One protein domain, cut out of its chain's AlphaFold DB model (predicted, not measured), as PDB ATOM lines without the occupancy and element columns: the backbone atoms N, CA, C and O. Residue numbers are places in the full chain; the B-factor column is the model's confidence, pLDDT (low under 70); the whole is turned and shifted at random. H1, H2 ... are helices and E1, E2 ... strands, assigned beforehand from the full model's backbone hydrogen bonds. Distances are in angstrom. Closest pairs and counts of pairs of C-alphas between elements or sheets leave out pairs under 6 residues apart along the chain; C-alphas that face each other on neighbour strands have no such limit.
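AT A GLANCE: This is residues 3 to 109 of the 293 residues of an uncharacterized protein of Candidatus Bathyarchaeota archaeon (UniProt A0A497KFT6). The domain is two separate lobes joined by two links of the chain, residues 29 to 31 and residues 71 to 78. One lobe is a twisted sheet of four strands, E2, E6, E1 and E7, with the short helices H1 and H4 near it; the other is a small sheet of three strands, E3, E5 and E4, from which a helical hairpin, H2 and H3, stands up. The chain makes E1, E2 and H1 in the first lobe, then E3, H2, H3, E4 and E5 in the second, and comes back for E6, H4 and E7. The printed part has 107 residues with four named helices and seven named strands, of mixed class; the larger sheet is mixed and the smaller one all antiparallel. It is compact by its radius of gyration of the C-alphas, 14.9 A, with an elongated outline of 48 by 30 by 20 A.

HOW THE PARTS SIT: The largest sheet runs, strand beside strand, E2, residues 17 to 20, E6, residues 79 to 84, E1, residues 3 to 8, and E7, residues 103 to 108. It is twisted, its C-alphas lying up to 4.2 A off the best plane. E2 and E6 are parallel at 16 degrees, with N 18 and O 79 within hydrogen-bond range at 2.8 A. E6 and E1 are antiparallel at 165 degrees, with N 5 and O 82 at 2.8 A. E1 and E7 are antiparallel at 155 degrees, with N 6 and O 104 at 2.9 A. H1, residues 23 to 28, is on this sheet at a height of 7.6 A; the closest C-alphas of H1 and E6 are those of Ala 23 and Ser 84, 5.4 A apart. H4, residues 89 to 94, only grazes the sheet, with its residues 89 to 92. E6, H4 and E7 form a split strand-helix-strand unit, two strands running the same way with E1 between them, and its crossover is right-handed. In the second sheet, E5, residues 67 to 70, is the inner strand between E3, residues 32 to 35, and E4, residues 61 to 64. E3 and E5 are antiparallel at 150 degrees, with N 68 and O 34 at 2.8 A. E4 and E5 form a hairpin, antiparallel at 159 degrees, with N 64 and O 67 at 2.8 A. H2, residues 36 to 45, is on this sheet, over E3, and stands up from it at 58 degrees. H2 touches H3, residues 48 to 58, in a helical hairpin with a shallow tilt of 30 degrees, opposite ways; their closest C-alphas are those of Leu 43 and Lys 51, 5.2 A apart. H3 only grazes the sheet, with residues 57 to 58. E3, H2, H3 and E4 form the other split unit, also right-handed, with E5 between its strands. H3 and E6 are apart, as are H2 and E7. Every O i to N i+4 pair is within hydrogen-bond range in H2 and H3, against 1 of 2 in H1 and 0 of 2 in H4, where 3 of 3 O i to N i+3 pairs are.

IN THESE COORDINATES: E1 begins at C-alpha 3, (335.170, 120.280, 278.934), and measures 16.7 A, as does E7, which ends at C-alpha 108, (337.869, 114.602, 281.025). E6 measures 16.5 A. H2 measures 14.1 A and ends at C-alpha 45, (318.998, 154.549, 288.347); H3 measures 15.6 A. E2, E4 and E5 each measure 10.1 A, E3 10.3 A, H4 9.6 A and H1 9.4 A.

THE WHOLE: The two C-alphas farthest apart are those of Tyr 45 and Lys 109, 48.0 A. The printed part has no cut and no long link. The mean pLDDT of the printed part is 74.5, and 28 residues are under 70, namely 3 to 16, 28 to 33, 76 to 77, 96 and 98 to 102.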
ATOM      1  N   MET A   3     334.427 119.049 278.740       58.06
ATOM      2  CA  MET A   3     335.170 120.280 278.934       58.06
ATOM      3  C   MET A   3     334.589 121.008 280.138       58.06
ATOM      4  O   MET A   3     333.379 121.217 280.199       58.06
ATOM      5  N   VAL A   4     335.453 121.370 281.082       60.09
ATOM      6  CA  VAL A   4     335.104 122.189 282.246       60.09
ATOM      7  C   VAL A   4     335.907 123.480 282.173       60.09
ATOM      8  O   VAL A   4     337.134 123.446 282.276       60.09
ATOM      9  N   LEU A   5     335.217 124.602 281.979       53.09
ATOM     10  CA  LEU A   5     335.786 125.941 282.047       53.09
ATOM     11  C   LEU A   5     335.591 126.514 283.443       53.09
ATOM     12  O   LEU A   5     334.471 126.513 283.935       53.09
ATOM     13  N   TYR A   6     336.643 127.048 284.046       50.69
ATOM     14  CA  TYR A   6     336.593 127.739 285.331       50.69
ATOM     15  C   TYR A   6     336.862 129.233 285.143       50.69
ATOM     16  O   TYR A   6     337.878 129.586 284.547       50.69
ATOM     17  N   LEU A   7     335.986 130.082 285.688       53.19
ATOM     18  CA  LEU A   7     336.113 131.543 285.710       53.19
ATOM     19  C   LEU A   7     336.007 132.058 287.145       53.19
ATOM     20  O   LEU A   7     335.094 131.654 287.862       53.19
ATOM     21  N   ALA A   8     336.875 132.988 287.547       56.44
ATOM     22  CA  ALA A   8     336.792 133.655 288.847       56.44
ATOM     23  C   ALA A   8     336.670 135.178 288.689       56.44
ATOM     24  O   ALA A   8     337.529 135.798 288.069       56.44
ATOM     25  N   THR A   9     335.611 135.791 289.232       56.53
ATOM     26  CA  THR A   9     335.406 137.254 289.135       56.53
ATOM     27  C   THR A   9     335.827 137.995 290.412       56.53
ATOM     28  O   THR A   9     335.840 137.392 291.488       56.53
ATOM     29  N   PRO A  10     336.139 139.308 290.331       51.38
ATOM     30  CA  PRO A  10     336.529 140.103 291.498       51.38
ATOM     31  C   PRO A  10     335.419 140.203 292.559       51.38
ATOM     32  O   PRO A  10     334.237 140.105 292.231       51.38
ATOM     33  N   ASP A  11     335.817 140.511 293.800       52.91
ATOM     34  CA  ASP A  11     335.100 140.564 295.099       52.91
ATOM     35  C   ASP A  11     333.659 141.122 295.188       52.91
ATOM     36  O   ASP A  11     333.109 141.218 296.280       52.91
ATOM     37  N   ALA A  12     332.992 141.518 294.107       51.97
ATOM     38  CA  ALA A  12     331.609 141.996 294.152       51.97
ATOM     39  C   ALA A  12     330.555 140.875 294.269       51.97
ATOM     40  O   ALA A  12     329.445 141.153 294.710       51.97
ATOM     41  N   PHE A  13     330.881 139.626 293.918       58.41
ATOM     42  CA  PHE A  13     329.941 138.488 293.924       58.41
ATOM     43  C   PHE A  13     330.249 137.476 295.040       58.41
ATOM     44  O   PHE A  13     330.193 136.270 294.808       58.41
ATOM     45  N   LYS A  14     330.607 137.965 296.242       56.03
ATOM     46  CA  LYS A  14     331.370 137.252 297.295       56.03
ATOM     47  C   LYS A  14     330.934 135.818 297.645       56.03
ATOM     48  O   LYS A  14     331.789 135.061 298.101       56.03
ATOM     49  N   ASN A  15     329.695 135.408 297.369       57.56
ATOM     50  CA  ASN A  15     329.153 134.103 297.771       57.56
ATOM     51  C   ASN A  15     328.497 133.274 296.644       57.56
ATOM     52  O   ASN A  15     327.766 132.338 296.948       57.56
ATOM     53  N   ALA A  16     328.717 133.581 295.358       66.44
ATOM     54  CA  ALA A  16     328.065 132.847 294.263       66.44
ATOM     55  C   ALA A  16     329.017 131.877 293.541       66.44
ATOM     56  O   ALA A  16     329.980 132.310 292.903       66.44
ATOM     57  N   LEU A  17     328.710 130.577 293.608       73.56
ATOM     58  CA  LEU A  17     329.246 129.545 292.719       73.56
ATOM     59  C   LEU A  17     328.168 129.195 291.693       73.56
ATOM     60  O   LEU A  17     327.047 128.855 292.063       73.56
ATOM     61  N   LEU A  18     328.507 129.289 290.411       76.62
ATOM     62  CA  LEU A  18     327.617 128.980 289.301       76.62
ATOM     63  C   LEU A  18     328.165 127.774 288.541       76.62
ATOM     64  O   LEU A  18     329.303 127.802 288.090       76.62
ATOM     65  N   VAL A  19     327.357 126.731 288.374       78.31
ATOM     66  CA  VAL A  19     327.660 125.616 287.467       78.31
ATOM     67  C   VAL A  19     326.642 125.653 286.340       78.31
ATOM     68  O   VAL A  19     325.441 125.613 286.592       78.31
ATOM     69  N   ILE A  20     327.126 125.751 285.108       77.25
ATOM     70  CA  ILE A  20     326.312 125.689 283.898       77.25
ATOM     71  C   ILE A  20     326.659 124.382 283.197       77.25
ATOM     72  O   ILE A  20     327.719 124.281 282.580       77.25
ATOM     73  N   ASP A  21     325.787 123.386 283.327       79.00
ATOM     74  CA  ASP A  21     325.846 122.167 282.520       79.00
ATOM     75  C   ASP A  21     325.269 122.420 281.120       79.00
ATOM     76  O   ASP A  21     324.462 123.333 280.932       79.00
ATOM     77  N   GLU A  22     325.715 121.640 280.136       76.06
ATOM     78  CA  GLU A  22     325.444 121.855 278.710       76.06
ATOM     79  C   GLU A  22     325.683 123.315 278.290       76.06
ATOM     80  O   GLU A  22     324.811 123.967 277.710       76.06
ATOM     81  N   ALA A  23     326.860 123.852 278.629       76.06
ATOM     82  CA  ALA A  23     327.192 125.265 278.455       76.06
ATOM     83  C   ALA A  23     326.955 125.800 277.031       76.06
ATOM     84  O   ALA A  23     326.592 126.961 276.879       76.06
ATOM     85  N   ASP A  24     327.087 124.967 275.998       71.69
ATOM     86  CA  ASP A  24     326.699 125.267 274.613       71.69
ATOM     87  C   ASP A  24     325.255 125.803 274.482       71.69
ATOM     88  O   ASP A  24     324.997 126.679 273.662       71.69
ATOM     89  N   SER A  25     324.331 125.398 275.354       72.75
ATOM     90  CA  SER A  25     322.945 125.898 275.401       72.75
ATOM     91  C   SER A  25     322.838 127.379 275.757       72.75
ATOM     92  O   SER A  25     322.015 128.096 275.189       72.75
ATOM     93  N   LEU A  26     323.663 127.855 276.700       71.75
ATOM     94  CA  LEU A  26     323.713 129.275 277.075       71.75
ATOM     95  C   LEU A  26     324.020 130.133 275.844       71.75
ATOM     96  O   LEU A  26     323.512 131.238 275.664       71.75
ATOM     97  N   PHE A  27     324.861 129.580 274.988       70.25
ATOM     98  CA  PHE A  27     325.422 130.230 273.831       70.25
ATOM     99  C   PHE A  27     324.536 130.177 272.586       70.25
ATOM    100  O   PHE A  27     324.839 130.888 271.629       70.25
ATOM    101  N   GLU A  28     323.443 129.406 272.603       67.44
ATOM    102  CA  GLU A  28     322.391 129.435 271.578       67.44
ATOM    103  C   GLU A  28     321.473 130.667 271.713       67.44
ATOM    104  O   GLU A  28     320.789 131.032 270.759       67.44
ATOM    105  N   GLN A  29     321.484 131.370 272.852       65.25
ATOM    106  CA  GLN A  29     320.562 132.475 273.160       65.25
ATOM    107  C   GLN A  29     321.033 133.851 272.641       65.25
ATOM    108  O   GLN A  29     321.056 134.841 273.375       65.25
ATOM    109  N   TRP A  30     321.389 133.948 271.358       60.00
ATOM    110  CA  TRP A  30     321.732 135.215 270.686       60.00
ATOM    111  C   TRP A  30     320.497 136.057 270.377       60.00
ATOM    112  O   TRP A  30     320.228 136.280 269.206       60.00
ATOM    113  N   SER A  31     319.702 136.472 271.370       60.31
ATOM    114  CA  SER A  31     318.642 137.497 271.221       60.31
ATOM    115  C   SER A  31     317.858 137.701 272.525       60.31
ATOM    116  O   SER A  31     316.639 137.534 272.554       60.31
ATOM    117  N   ILE A  32     318.507 138.097 273.625       61.69
ATOM    118  CA  ILE A  32     317.716 138.735 274.690       61.69
ATOM    119  C   ILE A  32     317.342 140.122 274.172       61.69
ATOM    120  O   ILE A  32     318.222 140.940 273.901       61.69
ATOM    121  N   VAL A  33     316.044 140.355 273.988       69.88
ATOM    122  CA  VAL A  33     315.511 141.621 273.483       69.88
ATOM    123  C   VAL A  33     315.007 142.453 274.654       69.88
ATOM    124  O   VAL A  33     314.180 142.003 275.444       69.88
ATOM    125  N   CYS A  34     315.496 143.684 274.761       79.94
ATOM    126  CA  CYS A  34     315.029 144.656 275.745       79.94
ATOM    127  C   CYS A  34     314.785 146.008 275.077       79.94
ATOM    128  O   CYS A  34     315.396 146.321 274.059       79.94
ATOM    129  N   GLU A  35     313.918 146.837 275.652       87.62
ATOM    130  CA  GLU A  35     313.771 148.218 275.195       87.62
ATOM    131  C   GLU A  35     314.974 149.071 275.629       87.62
ATOM    132  O   GLU A  35     315.475 148.946 276.752       87.62
ATOM    133  N   LEU A  36     315.419 149.966 274.747       88.06
ATOM    134  CA  LEU A  36     316.542 150.878 274.959       88.06
ATOM    135  C   LEU A  36     316.317 151.779 276.178       88.06
ATOM    136  O   LEU A  36     317.256 152.049 276.927       88.06
ATOM    137  N   ASP A  37     315.077 152.193 276.427       90.62
ATOM    138  CA  ASP A  37     314.745 153.028 277.583       90.62
ATOM    139  C   ASP A  37     314.917 152.280 278.905       90.62
ATOM    140  O   ASP A  37     315.398 152.864 279.874       90.62
ATOM    141  N   LYS A  38     314.660 150.965 278.938       88.25
ATOM    142  CA  LYS A  38     314.967 150.132 280.112       88.25
ATOM    143  C   LYS A  38     316.473 150.034 280.344       88.25
ATOM    144  O   LYS A  38     316.927 150.138 281.481       88.25
ATOM    145  N   VAL A  39     317.263 149.897 279.277       88.19
ATOM    146  CA  VAL A  39     318.734 149.893 279.367       88.19
ATOM    147  C   VAL A  39     319.241 151.227 279.924       88.19
ATOM    148  O   VAL A  39     320.025 151.243 280.875       88.19
ATOM    149  N   ARG A  40     318.751 152.353 279.390       90.81
ATOM    150  CA  ARG A  40     319.077 153.708 279.870       90.81
ATOM    151  C   ARG A  40     318.657 153.917 281.324       90.81
ATOM    152  O   ARG A  40     319.434 154.458 282.110       90.81
ATOM    153  N   TYR A  41     317.465 153.450 281.691       92.06
ATOM    154  CA  TYR A  41     316.955 153.504 283.058       92.06
ATOM    155  C   TYR A  41     317.886 152.765 284.023       92.06
ATOM    156  O   TYR A  41     318.328 153.351 285.008       92.06
ATOM    157  N   LEU A  42     318.259 151.517 283.718       88.88
ATOM    158  CA  LEU A  42     319.156 150.728 284.568       88.88
ATOM    159  C   LEU A  42     320.562 151.339 284.661       88.88
ATOM    160  O   LEU A  42     321.176 151.313 285.726       88.88
ATOM    161  N   LEU A  43     321.065 151.947 283.583       89.94
ATOM    162  CA  LEU A  43     322.343 152.663 283.608       89.94
ATOM    163  C   LEU A  43     322.306 153.919 284.487       89.94
ATOM    164  O   LEU A  43     323.321 154.250 285.101       89.94
ATOM    165  N   LYS A  44     321.162 154.609 284.566       92.94
ATOM    166  CA  LYS A  44     321.001 155.846 285.343       92.94
ATOM    167  C   LYS A  44     320.648 155.564 286.806       92.94
ATOM    168  O   LYS A  44     321.351 156.017 287.712       92.94
ATOM    169  N   TYR A  45     319.620 154.756 287.036       93.62
ATOM    170  CA  TYR A  45     318.998 154.549 288.347       93.62
ATOM    171  C   TYR A  45     319.302 153.191 288.981       93.62
ATOM    172  O   TYR A  45     319.062 153.023 290.171       93.62
ATOM    173  N   GLY A  46     319.863 152.237 288.232       87.44
ATOM    174  CA  GLY A  46     320.244 150.940 288.789       87.44
ATOM    175  C   GLY A  46     321.287 151.063 289.902       87.44
ATOM    176  O   GLY A  46     322.070 152.023 289.953       87.44
ATOM    177  N   ASP A  47     321.316 150.068 290.784       83.88
ATOM    178  CA  ASP A  47     322.354 149.945 291.803       83.88
ATOM    179  C   ASP A  47     323.746 149.683 291.178       83.88
ATOM    180  O   ASP A  47     323.923 149.577 289.957       83.88
ATOM    181  N   LYS A  48     324.780 149.594 292.023       80.12
ATOM    182  CA  LYS A  48     326.167 149.379 291.576       80.12
ATOM    183  C   LYS A  48     326.338 148.073 290.782       80.12
ATOM    184  O   LYS A  48     327.159 148.035 289.861       80.12
ATOM    185  N   ILE A  49     325.588 147.023 291.117       75.44
ATOM    186  CA  ILE A  49     325.674 145.704 290.480       75.44
ATOM    187  C   ILE A  49     324.958 145.738 289.129       75.44
ATOM    188  O   ILE A  49     325.563 145.396 288.113       75.44
ATOM    189  N   ALA A  50     323.722 146.236 289.090       77.62
ATOM    190  CA  ALA A  50     322.925 146.411 287.884       77.62
ATOM    191  C   ALA A  50     323.672 147.258 286.850       77.62
ATOM    192  O   ALA A  50     323.835 146.838 285.706       77.62
ATOM    193  N   LYS A  51     324.242 148.400 287.258       81.12
ATOM    194  CA  LYS A  51     325.067 149.242 286.376       81.12
ATOM    195  C   LYS A  51     326.275 148.489 285.818       81.12
ATOM    196  O   LYS A  51     326.596 148.645 284.641       81.12
ATOM    197  N   ARG A  52     326.948 147.665 286.629       79.19
ATOM    198  CA  ARG A  52     328.094 146.854 286.186       79.19
ATOM    199  C   ARG A  52     327.675 145.789 285.167       79.19
ATOM    200  O   ARG A  52     328.333 145.660 284.137       79.19
ATOM    201  N   VAL A  53     326.581 145.071 285.424       77.62
ATOM    202  CA  VAL A  53     326.037 144.048 284.515       77.62
ATOM    203  C   VAL A  53     325.584 144.677 283.195       77.62
ATOM    204  O   VAL A  53     326.010 144.233 282.130       77.62
ATOM    205  N   VAL A  54     324.798 145.756 283.247       82.00
ATOM    206  CA  VAL A  54     324.260 146.415 282.046       82.00
ATOM    207  C   VAL A  54     325.367 147.028 281.193       82.00
ATOM    208  O   VAL A  54     325.348 146.862 279.978       82.00
ATOM    209  N   ARG A  55     326.393 147.653 281.788       84.31
ATOM    210  CA  ARG A  55     327.560 148.139 281.023       84.31
ATOM    211  C   ARG A  55     328.261 147.019 280.257       84.31
ATOM    212  O   ARG A  55     328.713 147.249 279.142       84.31
ATOM    213  N   ARG A  56     328.355 145.817 280.834       79.06
ATOM    214  CA  ARG A  56     328.958 144.660 280.156       79.06
ATOM    215  C   ARG A  56     328.075 144.136 279.025       79.06
ATOM    216  O   ARG A  56     328.597 143.830 277.957       79.06
ATOM    217  N   LEU A  57     326.765 144.064 279.250       77.94
ATOM    218  CA  LEU A  57     325.792 143.663 278.233       77.94
ATOM    219  C   LEU A  57     325.814 144.617 277.030       77.94
ATOM    220  O   LEU A  57     325.912 144.165 275.895       77.94
ATOM    221  N   VAL A  58     325.809 145.933 277.271       81.19
ATOM    222  CA  VAL A  58     325.778 146.951 276.204       81.19
ATOM    223  C   VAL A  58     327.027 146.915 275.313       81.19
ATOM    224  O   VAL A  58     326.922 147.197 274.124       81.19
ATOM    225  N   LYS A  59     328.190 146.495 275.835       79.06
ATOM    226  CA  LYS A  59     329.405 146.300 275.016       79.06
ATOM    227  C   LYS A  59     329.246 145.226 273.931       79.06
ATOM    228  O   LYS A  59     329.983 145.252 272.959       79.06
ATOM    229  N   ASN A  60     328.312 144.291 274.108       75.00
ATOM    230  CA  ASN A  60     328.073 143.164 273.207       75.00
ATOM    231  C   ASN A  60     326.631 143.184 272.671       75.00
ATOM    232  O   ASN A  60     325.975 142.143 272.599       75.00
ATOM    233  N   CYS A  61     326.104 144.371 272.354       79.56
ATOM    234  CA  CYS A  61     324.724 144.537 271.902       79.56
ATOM    235  C   CYS A  61     324.604 145.289 270.575       79.56
ATOM    236  O   CYS A  61     325.507 146.014 270.163       79.56
ATOM    237  N   ILE A  62     323.448 145.125 269.936       77.81
ATOM    238  CA  ILE A  62     323.042 145.822 268.715       77.81
ATOM    239  C   ILE A  62     321.713 146.524 269.009       77.81
ATOM    240  O   ILE A  62     320.780 145.892 269.503       77.81
ATOM    241  N   ALA A  63     321.610 147.822 268.724       77.50
ATOM    242  CA  ALA A  63     320.376 148.590 268.899       77.50
ATOM    243  C   ALA A  63     319.633 148.761 267.563       77.50
ATOM    244  O   ALA A  63     320.252 149.029 266.536       77.50
ATOM    245  N   PHE A  64     318.304 148.646 267.585       74.44
ATOM    246  CA  PHE A  64     317.434 148.884 266.436       74.44
ATOM    247  C   PHE A  64     316.105 149.513 266.868       74.44
ATOM    248  O   PHE A  64     315.273 148.885 267.530       74.44
ATOM    249  N   GLY A  65     315.893 150.774 266.482       80.88
ATOM    250  CA  GLY A  65     314.758 151.560 266.963       80.88
ATOM    251  C   GLY A  65     314.749 151.615 268.492       80.88
ATOM    252  O   GLY A  65     315.753 151.958 269.115       80.88
ATOM    253  N   LYS A  66     313.625 151.232 269.106       85.81
ATOM    254  CA  LYS A  66     313.510 151.146 270.567       85.81
ATOM    255  C   LYS A  66     314.066 149.854 271.170       85.81
ATOM    256  O   LYS A  66     314.022 149.721 272.385       85.81
ATOM    257  N   TRP A  67     314.546 148.902 270.372       83.00
ATOM    258  CA  TRP A  67     314.964 147.577 270.839       83.00
ATOM    259  C   TRP A  67     316.486 147.433 270.889       83.00
ATOM    260  O   TRP A  67     317.209 148.020 270.089       83.00
ATOM    261  N   VAL A  68     316.970 146.617 271.820       80.75
ATOM    262  CA  VAL A  68     318.374 146.240 271.991       80.75
ATOM    263  C   VAL A  68     318.466 144.721 272.027       80.75
ATOM    264  O   VAL A  68     317.738 144.076 272.782       80.75
ATOM    265  N   PHE A  69     319.367 144.175 271.217       78.44
ATOM    266  CA  PHE A  69     319.665 142.754 271.083       78.44
ATOM    267  C   PHE A  69     321.015 142.468 271.730       78.44
ATOM    268  O   PHE A  69     322.013 143.080 271.354       78.44
ATOM    269  N   PHE A  70     321.065 141.542 272.683       75.69
ATOM    270  CA  PHE A  70     322.309 141.154 273.351       75.69
ATOM    271  C   PHE A  70     322.871 139.848 272.782       75.69
ATOM    272  O   PHE A  70     322.137 138.863 272.654       75.69
ATOM    273  N   LYS A  71     324.182 139.823 272.505       73.81
ATOM    274  CA  LYS A  71     324.939 138.574 272.347       73.81
ATOM    275  C   LYS A  71     325.026 137.875 273.721       73.81
ATOM    276  O   LYS A  71     325.075 138.568 274.744       73.81
ATOM    277  N   PRO A  72     325.021 136.532 273.794       71.31
ATOM    278  CA  PRO A  72     325.080 135.817 275.060       71.31
ATOM    279  C   PRO A  72     326.409 136.101 275.748       71.31
ATOM    280  O   PRO A  72     327.470 136.024 275.133       71.31
ATOM    281  N   ILE A  73     326.350 136.411 277.040       74.38
ATOM    282  CA  ILE A  73     327.533 136.628 277.868       74.38
ATOM    283  C   ILE A  73     327.600 135.586 278.971       74.38
ATOM    284  O   ILE A  73     326.577 135.192 279.525       74.38
ATOM    285  N   VAL A  74     328.813 135.175 279.341       75.88
ATOM    286  CA  VAL A  74     328.983 134.287 280.495       75.88
ATOM    287  C   VAL A  74     328.600 135.047 281.766       75.88
ATOM    288  O   VAL A  74     329.209 136.093 282.011       75.88
ATOM    289  N   PRO A  75     327.630 134.593 282.580       72.19
ATOM    290  CA  PRO A  75     327.227 135.302 283.791       72.19
ATOM    291  C   PRO A  75     328.400 135.536 284.753       72.19
ATOM    292  O   PRO A  75     329.314 134.715 284.854       72.19
ATOM    293  N   LEU A  76     328.379 136.670 285.461       68.44
ATOM    294  CA  LEU A  76     329.372 136.962 286.498       68.44
ATOM    295  C   LEU A  76     328.971 136.262 287.801       68.44
ATOM    296  O   LEU A  76     327.894 136.519 288.332       68.44
ATOM    297  N   ALA A  77     329.860 135.425 288.324       69.06
ATOM    298  CA  ALA A  77     329.796 134.845 289.661       69.06
ATOM    299  C   ALA A  77     331.222 134.759 290.225       69.06
ATOM    300  O   ALA A  77     332.186 134.818 289.454       69.06
ATOM    301  N   ARG A  78     331.391 134.630 291.551       70.25
ATOM    302  CA  ARG A  78     332.733 134.503 292.156       70.25
ATOM    303  C   ARG A  78     333.487 133.330 291.551       70.25
ATOM    304  O   ARG A  78     334.677 133.460 291.294       70.25
ATOM    305  N   VAL A  79     332.782 132.227 291.306       71.94
ATOM    306  CA  VAL A  79     333.270 131.086 290.535       71.94
ATOM    307  C   VAL A  79     332.193 130.654 289.544       71.94
ATOM    308  O   VAL A  79     331.070 130.384 289.963       71.94
ATOM    309  N   THR A  80     332.533 130.534 288.261       76.81
ATOM    310  CA  THR A  80     331.667 129.940 287.233       76.81
ATOM    311  C   THR A  80     332.344 128.715 286.630       76.81
ATOM    312  O   THR A  80     333.446 128.821 286.095       76.81
ATOM    313  N   PHE A  81     331.667 127.570 286.683       79.94
ATOM    314  CA  PHE A  81     332.010 126.362 285.946       79.94
ATOM    315  C   PHE A  81     331.115 126.245 284.710       79.94
ATOM    316  O   PHE A  81     329.897 126.156 284.850       79.94
ATOM    317  N   LEU A  82     331.693 126.224 283.508       81.12
ATOM    318  CA  LEU A  82     330.980 125.864 282.279       81.12
ATOM    319  C   LEU A  82     331.330 124.429 281.916       81.12
ATOM    320  O   LEU A  82     332.486 124.131 281.628       81.12
ATOM    321  N   VAL A  83     330.344 123.545 281.933       82.44
ATOM    322  CA  VAL A  83     330.513 122.118 281.690       82.44
ATOM    323  C   VAL A  83     329.812 121.768 280.381       82.44
ATOM    324  O   VAL A  83     328.648 122.103 280.186       82.44
ATOM    325  N   SER A  84     330.511 121.130 279.441       84.94
ATOM    326  CA  SER A  84     329.881 120.616 278.217       84.94
ATOM    327  C   SER A  84     330.654 119.443 277.631       84.94
ATOM    328  O   SER A  84     331.886 119.405 277.644       84.94
ATOM    329  N   ALA A  85     329.923 118.464 277.099       82.12
ATOM    330  CA  ALA A  85     330.513 117.282 276.485       82.12
ATOM    331  C   ALA A  85     330.949 117.490 275.024       82.12
ATOM    332  O   ALA A  85     331.697 116.672 274.479       82.12
ATOM    333  N   THR A  86     330.468 118.561 274.391       83.62
ATOM    334  CA  THR A  86     330.575 118.796 272.942       83.62
ATOM    335  C   THR A  86     331.090 120.182 272.577       83.62
ATOM    336  O   THR A  86     331.177 120.515 271.398       83.62
ATOM    337  N   LEU A  87     331.466 120.987 273.569       79.38
ATOM    338  CA  LEU A  87     331.991 122.327 273.353       79.38
ATOM    339  C   LEU A  87     333.392 122.271 272.717       79.38
ATOM    340  O   LEU A  87     334.295 121.588 273.205       79.38
ATOM    341  N   ILE A  88     333.541 122.985 271.601       79.62
ATOM    342  CA  ILE A  88     334.749 123.016 270.769       79.62
ATOM    343  C   ILE A  88     335.774 123.986 271.391       79.62
ATOM    344  O   ILE A  88     335.372 125.087 271.759       79.62
ATOM    345  N   PRO A  89     337.072 123.649 271.520       77.50
ATOM    346  CA  PRO A  89     338.060 124.530 272.155       77.50
ATOM    347  C   PRO A  89     338.141 125.935 271.544       77.50
ATOM    348  O   PRO A  89     338.145 126.914 272.281       77.50
ATOM    349  N   GLU A  90     338.107 126.047 270.215       79.62
ATOM    350  CA  GLU A  90     338.116 127.320 269.479       79.62
ATOM    351  C   GLU A  90     336.929 128.221 269.840       79.62
ATOM    352  O   GLU A  90     336.972 129.432 269.644       79.62
ATOM    353  N   PHE A  91     335.857 127.644 270.382       76.75
ATOM    354  CA  PHE A  91     334.711 128.398 270.859       76.75
ATOM    355  C   PHE A  91     335.057 129.259 272.082       76.75
ATOM    356  O   PHE A  91     334.491 130.335 272.239       76.75
ATOM    357  N   LEU A  92     336.006 128.823 272.921       73.88
ATOM    358  CA  LEU A  92     336.449 129.559 274.112       73.88
ATOM    359  C   LEU A  92     337.060 130.918 273.759       73.88
ATOM    360  O   LEU A  92     336.825 131.888 274.471       73.88
ATOM    361  N   GLU A  93     337.792 130.997 272.646       74.25
ATOM    362  CA  GLU A  93     338.396 132.241 272.143       74.25
ATOM    363  C   GLU A  93     337.350 133.245 271.645       74.25
ATOM    364  O   GLU A  93     337.603 134.446 271.592       74.25
ATOM    365  N   LEU A  94     336.169 132.748 271.270       73.81
ATOM    366  CA  LEU A  94     335.055 133.550 270.771       73.81
ATOM    367  C   LEU A  94     334.047 133.896 271.877       73.81
ATOM    368  O   LEU A  94     333.104 134.650 271.632       73.81
ATOM    369  N   MET A  95     334.213 133.356 273.090       73.81
ATOM    370  CA  MET A  95     333.335 133.678 274.210       73.81
ATOM    371  C   MET A  95     333.611 135.104 274.714       73.81
ATOM    372  O   MET A  95     334.767 135.464 274.933       73.81
ATOM    373  N   PRO A  96     332.575 135.902 275.027       69.94
ATOM    374  CA  PRO A  96     332.738 137.225 275.634       69.94
ATOM    375  C   PRO A  96     333.037 137.119 277.144       69.94
ATOM    376  O   PRO A  96     332.259 137.545 278.015       69.94
ATOM    377  N   ILE A  97     334.175 136.501 277.462       71.19
ATOM    378  CA  ILE A  97     334.761 136.421 278.802       71.19
ATOM    379  C   ILE A  97     335.480 137.753 279.082       71.19
ATOM    380  O   ILE A  97     336.124 138.289 278.182       71.19
ATOM    381  N   PRO A  98     335.359 138.343 280.287       68.19
ATOM    382  CA  PRO A  98     336.119 139.546 280.624       68.19
ATOM    383  C   PRO A  98     337.631 139.272 280.604       68.19
ATOM    384  O   PRO A  98     338.072 138.249 281.119       68.19
ATOM    385  N   GLU A  99     338.414 140.190 280.033       67.75
ATOM    386  CA  GLU A  99     339.872 140.053 279.846       67.75
ATOM    387  C   GLU A  99     340.646 139.831 281.159       67.75
ATOM    388  O   GLU A  99     341.704 139.210 281.170       67.75
ATOM    389  N   ASP A 100     340.102 140.311 282.276       69.56
ATOM    390  CA  ASP A 100     340.673 140.245 283.619       69.56
ATOM    391  C   ASP A 100     340.268 138.988 284.409       69.56
ATOM    392  O   ASP A 100     340.626 138.851 285.580       69.56
ATOM    393  N   VAL A 101     339.518 138.065 283.799       68.19
ATOM    394  CA  VAL A 101     339.014 136.858 284.466       68.19
ATOM    395  C   VAL A 101     339.902 135.655 284.132       68.19
ATOM    396  O   VAL A 101     339.921 135.209 282.982       68.19
ATOM    397  N   PRO A 102     340.600 135.063 285.124       69.12
ATOM    398  CA  PRO A 102     341.388 133.858 284.913       69.12
ATOM    399  C   PRO A 102     340.505 132.726 284.397       69.12
ATOM    400  O   PRO A 102     339.484 132.399 285.005       69.12
ATOM    401  N   CYS A 103     340.936 132.116 283.298       70.25
ATOM    402  CA  CYS A 103     340.221 131.046 282.627       70.25
ATOM    403  C   CYS A 103     341.077 129.776 282.632       70.25
ATOM    404  O   CYS A 103     342.229 129.798 282.192       70.25
ATOM    405  N   ARG A 104     340.547 128.667 283.157       76.75
ATOM    406  CA  ARG A 104     341.209 127.352 283.096       76.75
ATOM    407  C   ARG A 104     340.288 126.322 282.467       76.75
ATOM    408  O   ARG A 104     339.116 126.252 282.827       76.75
ATOM    409  N   THR A 105     340.851 125.494 281.593       74.25
ATOM    410  CA  THR A 105     340.119 124.444 280.882       74.25
ATOM    411  C   THR A 105     340.637 123.076 281.287       74.25
ATOM    412  O   THR A 105     341.830 122.796 281.179       74.25
ATOM    413  N   PHE A 106     339.730 122.206 281.726       80.25
ATOM    414  CA  PHE A 106     340.026 120.811 282.030       80.25
ATOM    415  C   PHE A 106     339.282 119.896 281.066       80.25
ATOM    416  O   PHE A 106     338.114 120.132 280.747       80.25
ATOM    417  N   TYR A 107     339.957 118.832 280.637       76.81
ATOM    418  CA  TYR A 107     339.401 117.838 279.730       76.81
ATOM    419  C   TYR A 107     339.308 116.484 280.422       76.81
ATOM    420  O   TYR A 107     340.325 115.857 280.718       76.81
ATOM    421  N   VAL A 108     338.086 115.992 280.617       77.12
ATOM    422  CA  VAL A 108     337.869 114.602 281.025       77.12
ATOM    423  C   VAL A 108     337.800 113.740 279.771       77.12
ATOM    424  O   VAL A 108     336.896 113.871 278.929       77.12
ATOM    425  N   LYS A 109     338.799 112.868 279.623       70.94
ATOM    426  CA  LYS A 109     338.890 111.933 278.504       70.94
ATOM    427  C   LYS A 109     337.873 110.808 278.687       70.94
ATOM    428  O   LYS A 109     337.741 110.251 279.769       70.94
TER     429      LYS A 109